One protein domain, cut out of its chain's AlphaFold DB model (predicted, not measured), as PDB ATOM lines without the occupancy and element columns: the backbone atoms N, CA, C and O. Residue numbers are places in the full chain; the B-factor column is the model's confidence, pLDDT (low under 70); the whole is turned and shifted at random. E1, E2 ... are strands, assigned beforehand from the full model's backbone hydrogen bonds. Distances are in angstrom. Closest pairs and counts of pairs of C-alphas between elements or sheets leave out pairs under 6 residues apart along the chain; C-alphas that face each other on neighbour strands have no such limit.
ATOM      1  N   VAL A   3      -6.384 -30.352  44.622       88.25
ATOM      2  CA  VAL A   3      -7.193 -29.612  43.652       88.25
ATOM      3  C   VAL A   3      -7.962 -28.498  44.344       88.25
ATOM      4  O   VAL A   3      -8.588 -28.702  45.392       88.25
ATOM      5  N   TYR A   4      -7.927 -27.328  43.721       90.38
ATOM      6  CA  TYR A   4      -8.573 -26.115  44.172       90.38
ATOM      7  C   TYR A   4      -9.436 -25.506  43.069       90.38
ATOM      8  O   TYR A   4      -9.127 -25.609  41.882       90.38
ATOM      9  N   VAL A   5     -10.490 -24.824  43.498       90.25
ATOM     10  CA  VAL A   5     -11.291 -23.911  42.687       90.25
ATOM     11  C   VAL A   5     -10.946 -22.495  43.103       90.25
ATOM     12  O   VAL A   5     -10.981 -22.169  44.290       90.25
ATOM     13  N   LEU A   6     -10.604 -21.667  42.126       90.62
ATOM     14  CA  LEU A   6     -10.341 -20.249  42.297       90.62
ATOM     15  C   LEU A   6     -11.544 -19.477  41.760       90.62
ATOM     16  O   LEU A   6     -11.903 -19.656  40.599       90.62
ATOM     17  N   HIS A   7     -12.142 -18.624  42.583       88.31
ATOM     18  CA  HIS A   7     -13.214 -17.706  42.188       88.31
ATOM     19  C   HIS A   7     -13.145 -16.447  43.058       88.31
ATOM     20  O   HIS A   7     -12.799 -16.543  44.230       88.31
ATOM     21  N   ASP A   8     -13.435 -15.265  42.507       83.31
ATOM     22  CA  ASP A   8     -13.441 -13.988  43.250       83.31
ATOM     23  C   ASP A   8     -12.158 -13.709  44.077       83.31
ATOM     24  O   ASP A   8     -12.201 -13.088  45.138       83.31
ATOM     25  N   GLY A   9     -10.999 -14.214  43.634       84.19
ATOM     26  CA  GLY A   9      -9.730 -14.125  44.378       84.19
ATOM     27  C   GLY A   9      -9.598 -15.094  45.564       84.19
ATOM     28  O   GLY A   9      -8.578 -15.090  46.250       84.19
ATOM     29  N   ILE A  10     -10.594 -15.947  45.795       88.12
ATOM     30  CA  ILE A  10     -10.618 -16.977  46.834       88.12
ATOM     31  C   ILE A  10     -10.200 -18.316  46.232       88.12
ATOM     32  O   ILE A  10     -10.709 -18.735  45.195       88.12
ATOM     33  N   GLN A  11      -9.308 -19.022  46.925       90.56
ATOM     34  CA  GLN A  11      -8.912 -20.388  46.597       90.56
ATOM     35  C   GLN A  11      -9.575 -21.373  47.568       90.56
ATOM     36  O   GLN A  11      -9.271 -21.392  48.759       90.56
ATOM     37  N   THR A  12     -10.461 -22.225  47.053       89.44
ATOM     38  CA  THR A  12     -11.172 -23.247  47.831       89.44
ATOM     39  C   THR A  12     -10.674 -24.638  47.458       89.44
ATOM     40  O   THR A  12     -10.750 -25.036  46.299       89.44
ATOM     41  N   ARG A  13     -10.190 -25.417  48.432       88.81
ATOM     42  CA  ARG A  13      -9.793 -26.816  48.204       88.81
ATOM     43  C   ARG A  13     -11.030 -27.680  47.962       88.81
ATOM     44  O   ARG A  13     -11.912 -27.729  48.814       88.81
ATOM     45  N   VAL A  14     -11.055 -28.398  46.842       85.56
ATOM     46  CA  VAL A  14     -12.165 -29.294  46.472       85.56
ATOM     47  C   VAL A  14     -11.812 -30.773  46.584       85.56
ATOM     48  O   VAL A  14     -12.709 -31.600  46.708       85.56
ATOM     49  N   GLY A  15     -10.524 -31.129  46.609       83.88
ATOM     50  CA  GLY A  15     -10.129 -32.519  46.818       83.88
ATOM     51  C   GLY A  15      -8.637 -32.786  46.675       83.88
ATOM     52  O   GLY A  15      -7.816 -31.871  46.610       83.88
ATOM     53  N   THR A  16      -8.298 -34.069  46.637       84.50
ATOM     54  CA  THR A  16      -6.960 -34.577  46.324       84.50
ATOM     55  C   THR A  16      -7.119 -35.647  45.253       84.50
ATOM     56  O   THR A  16      -8.003 -36.492  45.374       84.50
ATOM     57  N   VAL A  17      -6.257 -35.640  44.237       77.00
ATOM     58  CA  VAL A  17      -6.206 -36.693  43.213       77.00
ATOM     59  C   VAL A  17      -4.793 -37.258  43.085       77.00
ATOM     60  O   VAL A  17      -3.804 -36.588  43.399       77.00
ATOM     61  N   THR A  18      -4.675 -38.507  42.652       73.62
ATOM     62  CA  THR A  18      -3.391 -39.145  42.324       73.62
ATOM     63  C   THR A  18      -3.006 -38.840  40.872       73.62
ATOM     64  O   THR A  18      -3.874 -38.548  40.054       73.62
ATOM     65  N   GLY A  19      -1.711 -38.848  40.537       66.56
ATOM     66  CA  GLY A  19      -1.262 -38.600  39.157       66.56
ATOM     67  C   GLY A  19      -1.877 -39.594  38.162       66.56
ATOM     68  O   GLY A  19      -2.077 -40.754  38.519       66.56
ATOM     69  N   SER A  20      -2.185 -39.126  36.946       67.00
ATOM     70  CA  SER A  20      -2.899 -39.880  35.900       67.00
ATOM     71  C   SER A  20      -4.299 -40.346  36.323       67.00
ATOM     72  O   SER A  20      -4.607 -41.535  36.282       67.00
ATOM     73  N   SER A  21      -5.154 -39.413  36.745       66.56
ATOM     74  CA  SER A  21      -6.551 -39.716  37.076       66.56
ATOM     75  C   SER A  21      -7.517 -38.690  36.488       66.56
ATOM     76  O   SER A  21      -7.205 -37.502  36.375       66.56
ATOM     77  N   SER A  22      -8.705 -39.164  36.114       65.75
ATOM     78  CA  SER A  22      -9.856 -38.311  35.820       65.75
ATOM     79  C   SER A  22     -10.699 -38.200  37.075       65.75
ATOM     80  O   SER A  22     -10.927 -39.188  37.782       65.75
ATOM     81  N   THR A  23     -11.159 -36.993  37.371       66.81
ATOM     82  CA  THR A  23     -12.045 -36.781  38.503       66.81
ATOM     83  C   THR A  23     -13.151 -35.812  38.127       66.81
ATOM     84  O   THR A  23     -12.953 -34.866  37.362       66.81
ATOM     85  N   VAL A  24     -14.326 -36.067  38.687       71.12
ATOM     86  CA  VAL A  24     -15.506 -35.234  38.492       71.12
ATOM     87  C   VAL A  24     -15.733 -34.461  39.776       71.12
ATOM     88  O   VAL A  24     -15.906 -35.047  40.845       71.12
ATOM     89  N   PHE A  25     -15.743 -33.136  39.665       69.56
ATOM     90  CA  PHE A  25     -16.068 -32.265  40.783       69.56
ATOM     91  C   PHE A  25     -17.475 -31.710  40.615       69.56
ATOM     92  O   PHE A  25     -17.767 -30.975  39.673       69.56
ATOM     93  N   PHE A  26     -18.335 -32.005  41.586       71.25
ATOM     94  CA  PHE A  26     -19.603 -31.305  41.732       71.25
ATOM     95  C   PHE A  26     -19.356 -30.027  42.519       71.25
ATOM     96  O   PHE A  26     -19.027 -30.073  43.705       71.25
ATOM     97  N   LEU A  27     -19.493 -28.884  41.855       70.88
ATOM     98  CA  LEU A  27     -19.279 -27.585  42.476       70.88
ATOM     99  C   LEU A  27     -20.598 -27.060  43.047       70.88
ATOM    100  O   LEU A  27     -21.536 -26.804  42.288       70.88
ATOM    101  N   PRO A  28     -20.699 -26.857  44.374       72.62
ATOM    102  CA  PRO A  28     -21.800 -26.104  44.946       72.62
ATOM    103  C   PRO A  28     -21.883 -24.730  44.280       72.62
ATOM    104  O   PRO A  28     -20.863 -24.073  44.095       72.62
ATOM    105  N   THR A  29     -23.090 -24.246  43.991       73.00
ATOM    106  CA  THR A  29     -23.310 -22.942  43.333       73.00
ATOM    107  C   THR A  29     -22.637 -21.769  44.050       73.00
ATOM    108  O   THR A  29     -22.255 -20.793  43.416       73.00
ATOM    109  N   ARG A  30     -22.439 -21.884  45.367       74.94
ATOM    110  CA  ARG A  30     -21.675 -20.939  46.198       74.94
ATOM    111  C   ARG A  30     -20.184 -20.827  45.846       74.94
ATOM    112  O   ARG A  30     -19.578 -19.836  46.223       74.94
ATOM    113  N   LEU A  31     -19.599 -21.819  45.171       71.31
ATOM    114  CA  LEU A  31     -18.197 -21.819  44.719       71.31
ATOM    115  C   LEU A  31     -18.017 -21.222  43.317       71.31
ATOM    116  O   LEU A  31     -16.902 -21.178  42.816       71.31
ATOM    117  N   LEU A  32     -19.106 -20.806  42.666       73.31
ATOM    118  CA  LEU A  32     -19.056 -20.208  41.332       73.31
ATOM    119  C   LEU A  32     -18.858 -18.684  41.389       73.31
ATOM    120  O   LEU A  32     -18.642 -18.053  40.361       73.31
ATOM    121  N   GLY A  33     -18.955 -18.075  42.572       72.06
ATOM    122  CA  GLY A  33     -18.952 -16.621  42.693       72.06
ATOM    123  C   GLY A  33     -20.160 -15.958  42.028       72.06
ATOM    124  O   GLY A  33     -21.084 -16.618  41.538       72.06
ATOM    125  N   GLN A  34     -20.177 -14.624  42.011       73.50
ATOM    126  CA  GLN A  34     -21.278 -13.868  41.401       73.50
ATOM    127  C   GLN A  34     -21.239 -13.935  39.863       73.50
ATOM    128  O   GLN A  34     -22.294 -13.962  39.226       73.50
ATOM    129  N   GLY A  35     -20.035 -14.011  39.281       74.44
ATOM    130  CA  GLY A  35     -19.804 -14.075  37.832       74.44
ATOM    131  C   GLY A  35     -19.902 -15.474  37.219       74.44
ATOM    132  O   GLY A  35     -19.984 -15.596  36.003       74.44
ATOM    133  N   ARG A  36     -19.941 -16.535  38.040       81.81
ATOM    134  CA  ARG A  36     -19.838 -17.938  37.584       81.81
ATOM    135  C   ARG A  36     -18.555 -18.262  36.829       81.81
ATOM    136  O   ARG A  36     -18.512 -19.212  36.049       81.81
ATOM    137  N   GLU A  37     -17.531 -17.469  37.092       87.75
ATOM    138  CA  GLU A  37     -16.199 -17.592  36.537       87.75
ATOM    139  C   GLU A  37     -15.320 -18.283  37.561       87.75
ATOM    140  O   GLU A  37     -15.159 -17.808  38.688       87.75
ATOM    141  N   ILE A  38     -14.750 -19.412  37.165       89.31
ATOM    142  CA  ILE A  38     -13.833 -20.151  38.017       89.31
ATOM    143  C   ILE A  38     -12.568 -20.523  37.260       89.31
ATOM    144  O   ILE A  38     -12.556 -20.622  36.036       89.31
ATOM    145  N   GLN A  39     -11.506 -20.810  37.997       91.56
ATOM    146  CA  GLN A  39     -10.348 -21.524  37.474       91.56
ATOM    147  C   GLN A  39     -10.088 -22.752  38.329       91.56
ATOM    148  O   GLN A  39     -10.233 -22.709  39.551       91.56
ATOM    149  N   LEU A  40      -9.667 -23.839  37.695       89.50
ATOM    150  CA  LEU A  40      -9.180 -25.002  38.412       89.50
ATOM    151  C   LEU A  40      -7.663 -24.914  38.549       89.50
ATOM    152  O   LEU A  40      -6.958 -24.548  37.606       89.50
ATOM    153  N   TYR A  41      -7.172 -25.239  39.740       90.94
ATOM    154  CA  TYR A  41      -5.751 -25.254  40.066       90.94
ATOM    155  C   TYR A  41      -5.384 -26.578  40.729       90.94
ATOM    156  O   TYR A  41      -5.998 -26.988  41.715       90.94
ATOM    157  N   GLY A  42      -4.395 -27.256  40.163       88.75
ATOM    158  CA  GLY A  42      -3.894 -28.546  40.599       88.75
ATOM    159  C   GLY A  42      -2.449 -28.384  41.028       88.75
ATOM    160  O   GLY A  42      -1.611 -28.016  40.211       88.75
ATOM    161  N   ASP A  43      -2.178 -28.658  42.297       88.88
ATOM    162  CA  ASP A  43      -0.868 -28.486  42.922       88.88
ATOM    163  C   ASP A  43      -0.242 -29.851  43.218       88.88
ATOM    164  O   ASP A  43      -0.812 -30.655  43.976       88.88
ATOM    165  N   ALA A  44       0.882 -30.174  42.573       85.00
ATOM    166  CA  ALA A  44       1.533 -31.461  42.773       85.00
ATOM    167  C   ALA A  44       2.029 -31.602  44.217       85.00
ATOM    168  O   ALA A  44       2.499 -30.669  44.851       85.00
ATOM    169  N   ILE A  45       1.911 -32.812  44.764       83.12
ATOM    170  CA  ILE A  45       2.444 -33.096  46.099       83.12
ATOM    171  C   ILE A  45       3.838 -33.681  45.901       83.12
ATOM    172  O   ILE A  45       3.980 -34.680  45.197       83.12
ATOM    173  N   GLY A  46       4.840 -33.078  46.540       82.94
ATOM    174  CA  GLY A  46       6.226 -33.557  46.509       82.94
ATOM    175  C   GLY A  46       7.072 -33.042  45.339       82.94
ATOM    176  O   GLY A  46       8.196 -33.508  45.182       82.94
ATOM    177  N   ASN A  47       6.562 -32.109  44.527       82.06
ATOM    178  CA  ASN A  47       7.332 -31.323  43.554       82.06
ATOM    179  C   ASN A  47       6.601 -30.003  43.222       82.06
ATOM    180  O   ASN A  47       5.443 -29.855  43.600       82.06
ATOM    181  N   ASP A  48       7.251 -29.096  42.483       84.06
ATOM    182  CA  ASP A  48       6.743 -27.741  42.176       84.06
ATOM    183  C   ASP A  48       5.872 -27.660  40.903       84.06
ATOM    184  O   ASP A  48       5.641 -26.582  40.348       84.06
ATOM    185  N   SER A  49       5.419 -28.797  40.375       84.06
ATOM    186  CA  SER A  49       4.601 -28.815  39.160       84.06
ATOM    187  C   SER A  49       3.158 -28.442  39.485       84.06
ATOM    188  O   SER A  49       2.568 -28.951  40.436       84.06
ATOM    189  N   TYR A  50       2.547 -27.621  38.636       87.44
ATOM    190  CA  TYR A  50       1.142 -27.257  38.768       87.44
ATOM    191  C   TYR A  50       0.416 -27.289  37.422       87.44
ATOM    192  O   TYR A  50       1.020 -27.161  36.355       87.44
ATOM    193  N   ALA A  51      -0.902 -27.455  37.485       87.00
ATOM    194  CA  ALA A  51      -1.814 -27.277  36.366       87.00
ATOM    195  C   ALA A  51      -2.800 -26.167  36.708       87.00
ATOM    196  O   ALA A  51      -3.324 -26.107  37.821       87.00
ATOM    197  N   ARG A  52      -3.079 -25.295  35.744       90.00
ATOM    198  CA  ARG A  52      -4.093 -24.257  35.886       90.00
ATOM    199  C   ARG A  52      -4.890 -24.164  34.601       90.00
ATOM    200  O   ARG A  52      -4.299 -24.114  33.526       90.00
ATOM    201  N   THR A  53      -6.208 -24.138  34.718       89.06
ATOM    202  CA  THR A  53      -7.077 -23.918  33.563       89.06
ATOM    203  C   THR A  53      -7.171 -22.432  33.231       89.06
ATOM    204  O   THR A  53      -6.907 -21.551  34.061       89.06
ATOM    205  N   GLU A  54      -7.637 -22.145  32.022       89.00
ATOM    206  CA  GLU A  54      -8.228 -20.847  31.710       89.00
ATOM    207  C   GLU A  54      -9.473 -20.588  32.582       89.00
ATOM    208  O   GLU A  54      -9.892 -21.444  33.374       89.00
ATOM    209  N   ILE A  55     -10.038 -19.383  32.475       90.31
ATOM    210  CA  ILE A  55     -11.299 -19.046  33.141       90.31
ATOM    211  C   ILE A  55     -12.424 -19.847  32.489       90.31
ATOM    212  O   ILE A  55     -12.624 -19.799  31.278       90.31
ATOM    213  N   ILE A  56     -13.163 -20.575  33.318       88.56
ATOM    214  CA  ILE A  56     -14.295 -21.403  32.932       88.56
ATOM    215  C   ILE A  56     -15.564 -20.715  33.418       88.56
ATOM    216  O   ILE A  56     -15.723 -20.468  34.615       88.56
ATOM    217  N   VAL A  57     -16.482 -20.439  32.494       87.94
ATOM    218  CA  VAL A  57     -17.824 -19.943  32.816       87.94
ATOM    219  C   VAL A  57     -18.764 -21.136  32.960       87.94
ATOM    220  O   VAL A  57     -19.013 -21.843  31.987       87.94
ATOM    221  N   VAL A  58     -19.301 -21.359  34.162       82.62
ATOM    222  CA  VAL A  58     -20.148 -22.526  34.469       82.62
ATOM    223  C   VAL A  58     -21.606 -22.113  34.639       82.62
ATOM    224  O   VAL A  58     -21.955 -21.308  35.502       82.62
ATOM    225  N   GLN A  59     -22.502 -22.691  33.849       83.62
ATOM    226  CA  GLN A  59     -23.942 -22.493  33.982       83.62
ATOM    227  C   GLN A  59     -24.574 -23.498  34.950       83.62
ATOM    228  O   GLN A  59     -24.007 -24.526  35.313       83.62
ATOM    229  N   ARG A  60     -25.797 -23.194  35.398       79.19
ATOM    230  CA  ARG A  60     -26.557 -24.109  36.259       79.19
ATOM    231  C   ARG A  60     -26.822 -25.423  35.524       79.19
ATOM    232  O   ARG A  60     -27.306 -25.396  34.400       79.19
ATOM    233  N   GLY A  61     -26.570 -26.541  36.201       80.06
ATOM    234  CA  GLY A  61     -26.756 -27.884  35.648       80.06
ATOM    235  C   GLY A  61     -25.547 -28.418  34.881       80.06
ATOM    236  O   GLY A  61     -25.529 -29.611  34.603       80.06
ATOM    237  N   GLN A  62     -24.542 -27.578  34.606       82.06
ATOM    238  CA  GLN A  62     -23.295 -28.031  34.003       82.06
ATOM    239  C   GLN A  62     -22.377 -28.677  35.034       82.06
ATOM    240  O   GLN A  62     -22.405 -28.331  36.222       82.06
ATOM    241  N   TYR A  63     -21.530 -29.585  34.565       79.94
ATOM    242  CA  TYR A  63     -20.448 -30.151  35.360       79.94
ATOM    243  C   TYR A  63     -19.111 -29.984  34.647       79.94
ATOM    244  O   TYR A  63     -19.040 -29.836  33.427       79.94
ATOM    245  N   ILE A  64     -18.041 -29.988  35.441       83.06
ATOM    246  CA  ILE A  64     -16.679 -29.927  34.925       83.06
ATOM    247  C   ILE A  64     -16.024 -31.280  35.122       83.06
ATOM    248  O   ILE A  64     -15.972 -31.813  36.235       83.06
ATOM    249  N   GLU A  65     -15.488 -31.799  34.030       85.00
ATOM    250  CA  GLU A  65     -14.583 -32.931  34.045       85.00
ATOM    251  C   GLU A  65     -13.160 -32.413  33.865       85.00
ATOM    252  O   GLU A  65     -12.862 -31.711  32.895       85.00
ATOM    253  N   TRP A  66     -12.276 -32.749  34.807       84.69
ATOM    254  CA  TRP A  66     -10.861 -32.432  34.686       84.69
ATOM    255  C   TRP A  66     -10.036 -33.714  34.687       84.69
ATOM    256  O   TRP A  66     -10.023 -34.468  35.664       84.69
ATOM    257  N   THR A  67      -9.332 -33.948  33.582       83.44
ATOM    258  CA  THR A  67      -8.356 -35.027  33.457       83.44
ATOM    259  C   THR A  67      -6.965 -34.482  33.743       83.44
ATOM    260  O   THR A  67      -6.481 -33.589  33.045       83.44
ATOM    261  N   LEU A  68      -6.330 -35.022  34.783       80.62
ATOM    262  CA  LEU A  68      -5.019 -34.603  35.268       80.62
ATOM    263  C   LEU A  68      -3.987 -35.695  34.976       80.62
ATOM    264  O   LEU A  68      -4.006 -36.779  35.568       80.62
ATOM    265  N   GLU A  69      -3.074 -35.398  34.055       79.00
ATOM    266  CA  GLU A  69      -2.000 -36.310  33.659       79.00
ATOM    267  C   GLU A  69      -0.742 -36.127  34.525       79.00
ATOM    268  O   GLU A  69      -0.565 -35.117  35.203       79.00
ATOM    269  N   THR A  70       0.156 -37.119  34.512       76.19
ATOM    270  CA  THR A  70       1.468 -36.989  35.174       76.19
ATOM    271  C   THR A  70       2.294 -35.854  34.556       76.19
ATOM    272  O   THR A  70       2.927 -35.094  35.286       76.19
ATOM    273  N   ASP A  71       2.248 -35.698  33.227       79.00
ATOM    274  CA  ASP A  71       2.681 -34.462  32.572       79.00
ATOM    275  C   ASP A  71       1.512 -33.476  32.570       79.00
ATOM    276  O   ASP A  71       0.585 -33.578  31.764       79.00
ATOM    277  N   LEU A  72       1.558 -32.508  33.485       75.56
ATOM    278  CA  LEU A  72       0.457 -31.575  33.707       75.56
ATOM    279  C   LEU A  72       0.125 -30.725  32.473       75.56
ATOM    280  O   LEU A  72      -1.014 -30.272  32.364       75.56
ATOM    281  N   ARG A  73       1.050 -30.579  31.513       75.00
ATOM    282  CA  ARG A  73       0.809 -29.882  30.236       75.00
ATOM    283  C   ARG A  73      -0.172 -30.614  29.322       75.00
ATOM    284  O   ARG A  73      -0.696 -30.010  28.395       75.00
ATOM    285  N   ARG A  74      -0.398 -31.906  29.567       81.06
ATOM    286  CA  ARG A  74      -1.340 -32.750  28.821       81.06
ATOM    287  C   ARG A  74      -2.715 -32.850  29.475       81.06
ATOM    288  O   ARG A  74      -3.618 -33.446  28.900       81.06
ATOM    289  N   SER A  75      -2.875 -32.264  30.659       81.44
ATOM    290  CA  SER A  75      -4.159 -32.210  31.356       81.44
ATOM    291  C   SER A  75      -5.214 -31.502  30.504       81.44
ATOM    292  O   SER A  75      -4.922 -30.501  29.850       81.44
ATOM    293  N   SER A  76      -6.453 -31.985  30.547       84.25
ATOM    294  CA  SER A  76      -7.554 -31.480  29.722       84.25
ATOM    295  C   SER A  76      -8.812 -31.253  30.548       84.25
ATOM    296  O   SER A  76      -9.117 -32.024  31.456       84.25
ATOM    297  N   VAL A  77      -9.546 -30.184  30.239       86.44
ATOM    298  CA  VAL A  77     -10.778 -29.810  30.942       86.44
ATOM    299  C   VAL A  77     -11.952 -29.756  29.968       86.44
ATOM    300  O   VAL A  77     -11.834 -29.194  28.881       86.44
ATOM    301  N   GLY A  78     -13.074 -30.353  30.362       85.31
ATOM    302  CA  GLY A  78     -14.332 -30.343  29.624       85.31
ATOM    303  C   GLY A  78     -15.462 -29.754  30.464       85.31
ATOM    304  O   GLY A  78     -15.532 -29.988  31.672       85.31
ATOM    305  N   VAL A  79     -16.345 -28.995  29.816       84.38
ATOM    306  CA  VAL A  79     -17.589 -28.478  30.403       84.38
ATOM    307  C   VAL A  79     -18.748 -29.071  29.620       84.38
ATOM    308  O   VAL A  79     -18.773 -28.958  28.393       84.38
ATOM    309  N   PHE A  80     -19.689 -29.683  30.330       82.56
ATOM    310  CA  PHE A  80     -20.842 -30.378  29.760       82.56
ATOM    311  C   PHE A  80     -22.131 -29.816  30.348       82.56
ATOM    312  O   PHE A  80     -22.144 -29.542  31.571       82.56
TER     313      PHE A  80
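AT A GLANCE: This is residues 3 to 80 of the 80 residues of an uncharacterized protein of Gemmatimonadetes bacterium (UniProt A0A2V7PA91). Two small antiparallel sheets stand face to face with a narrow space between them, E2, E1, E4 and E5 on one side and E3, E6 and E7 on the other, like a flattened barrel that is not closed. The turn between E2 and E3 bridges them at one place, and the stretch from E5 to E6 folds over from one sheet to the other. The printed part has 78 residues with seven named strands, E1 to E7 in chain order, and no named helix; the sheets run E2 - E1 - E4 - E5 and E3 - E6 - E7. The class is all strand, although 36 of the 78 residues, under half, are in named elements. The whole is compact, with a radius of gyration of the C-alphas of 12.0 A and spans of 34 by 24 by 19 A.

HOW THE PARTS SIT: Start with E1, residues 3 to 7, and turn through a tight link into E2, residues 10 to 16; this hairpin is antiparallel, with N 5 and O 12 2.8 A apart. On the other side of E1 look for E4, residues 37 to 43, antiparallel at 152 degrees, where N 6 and O 39 are 2.8 A apart. E4 forms a hairpin with E5, residues 50 to 52, with N 42 and O 51 2.8 A apart. This sheet is strongly twisted, its C-alphas up to 5.4 A off its best plane. In the second sheet find E3, residues 21 to 25, antiparallel to E6, residues 64 to 68, with N 21 and O 68 3.1 A apart. E6 and E7, residues 76 to 79, make a hairpin at 173 degrees, with N 67 and O 76 2.9 A apart. Between the sheets, E4 and E6 are only just apart, their closest C-alphas 8.1 A from each other. The closest C-alphas of E2 and E3 are those of Val 14 and Phe 25, 7.5 A apart.

IN THESE COORDINATES: Find C-alpha 3 at (-7.193, -29.612, 43.652), where E1 begins and runs 13.4 A. E2 covers 18.0 A, E3 12.6 A, E4 19.9 A, E5 6.7 A and E6 12.6 A. E4 begins at C-alpha 37, (-16.199, -17.592, 36.537). E7 runs 10.5 A to C-alpha 79 at (-17.589, -28.478, 30.403).

THE WHOLE: The farthest C-alphas, those of Gly 46 and Arg 60, are 35.6 A apart. The printed part has no cut. Look for the long links from E3 to E4 and from E5 to E6, each of 11 residues; in the second, residues 56 to 57 pair antiparallel with residues 37 to 38 of E4. The mean pLDDT of the printed part is 81.7, and residues 19 to 23 and residue 25 are under 70.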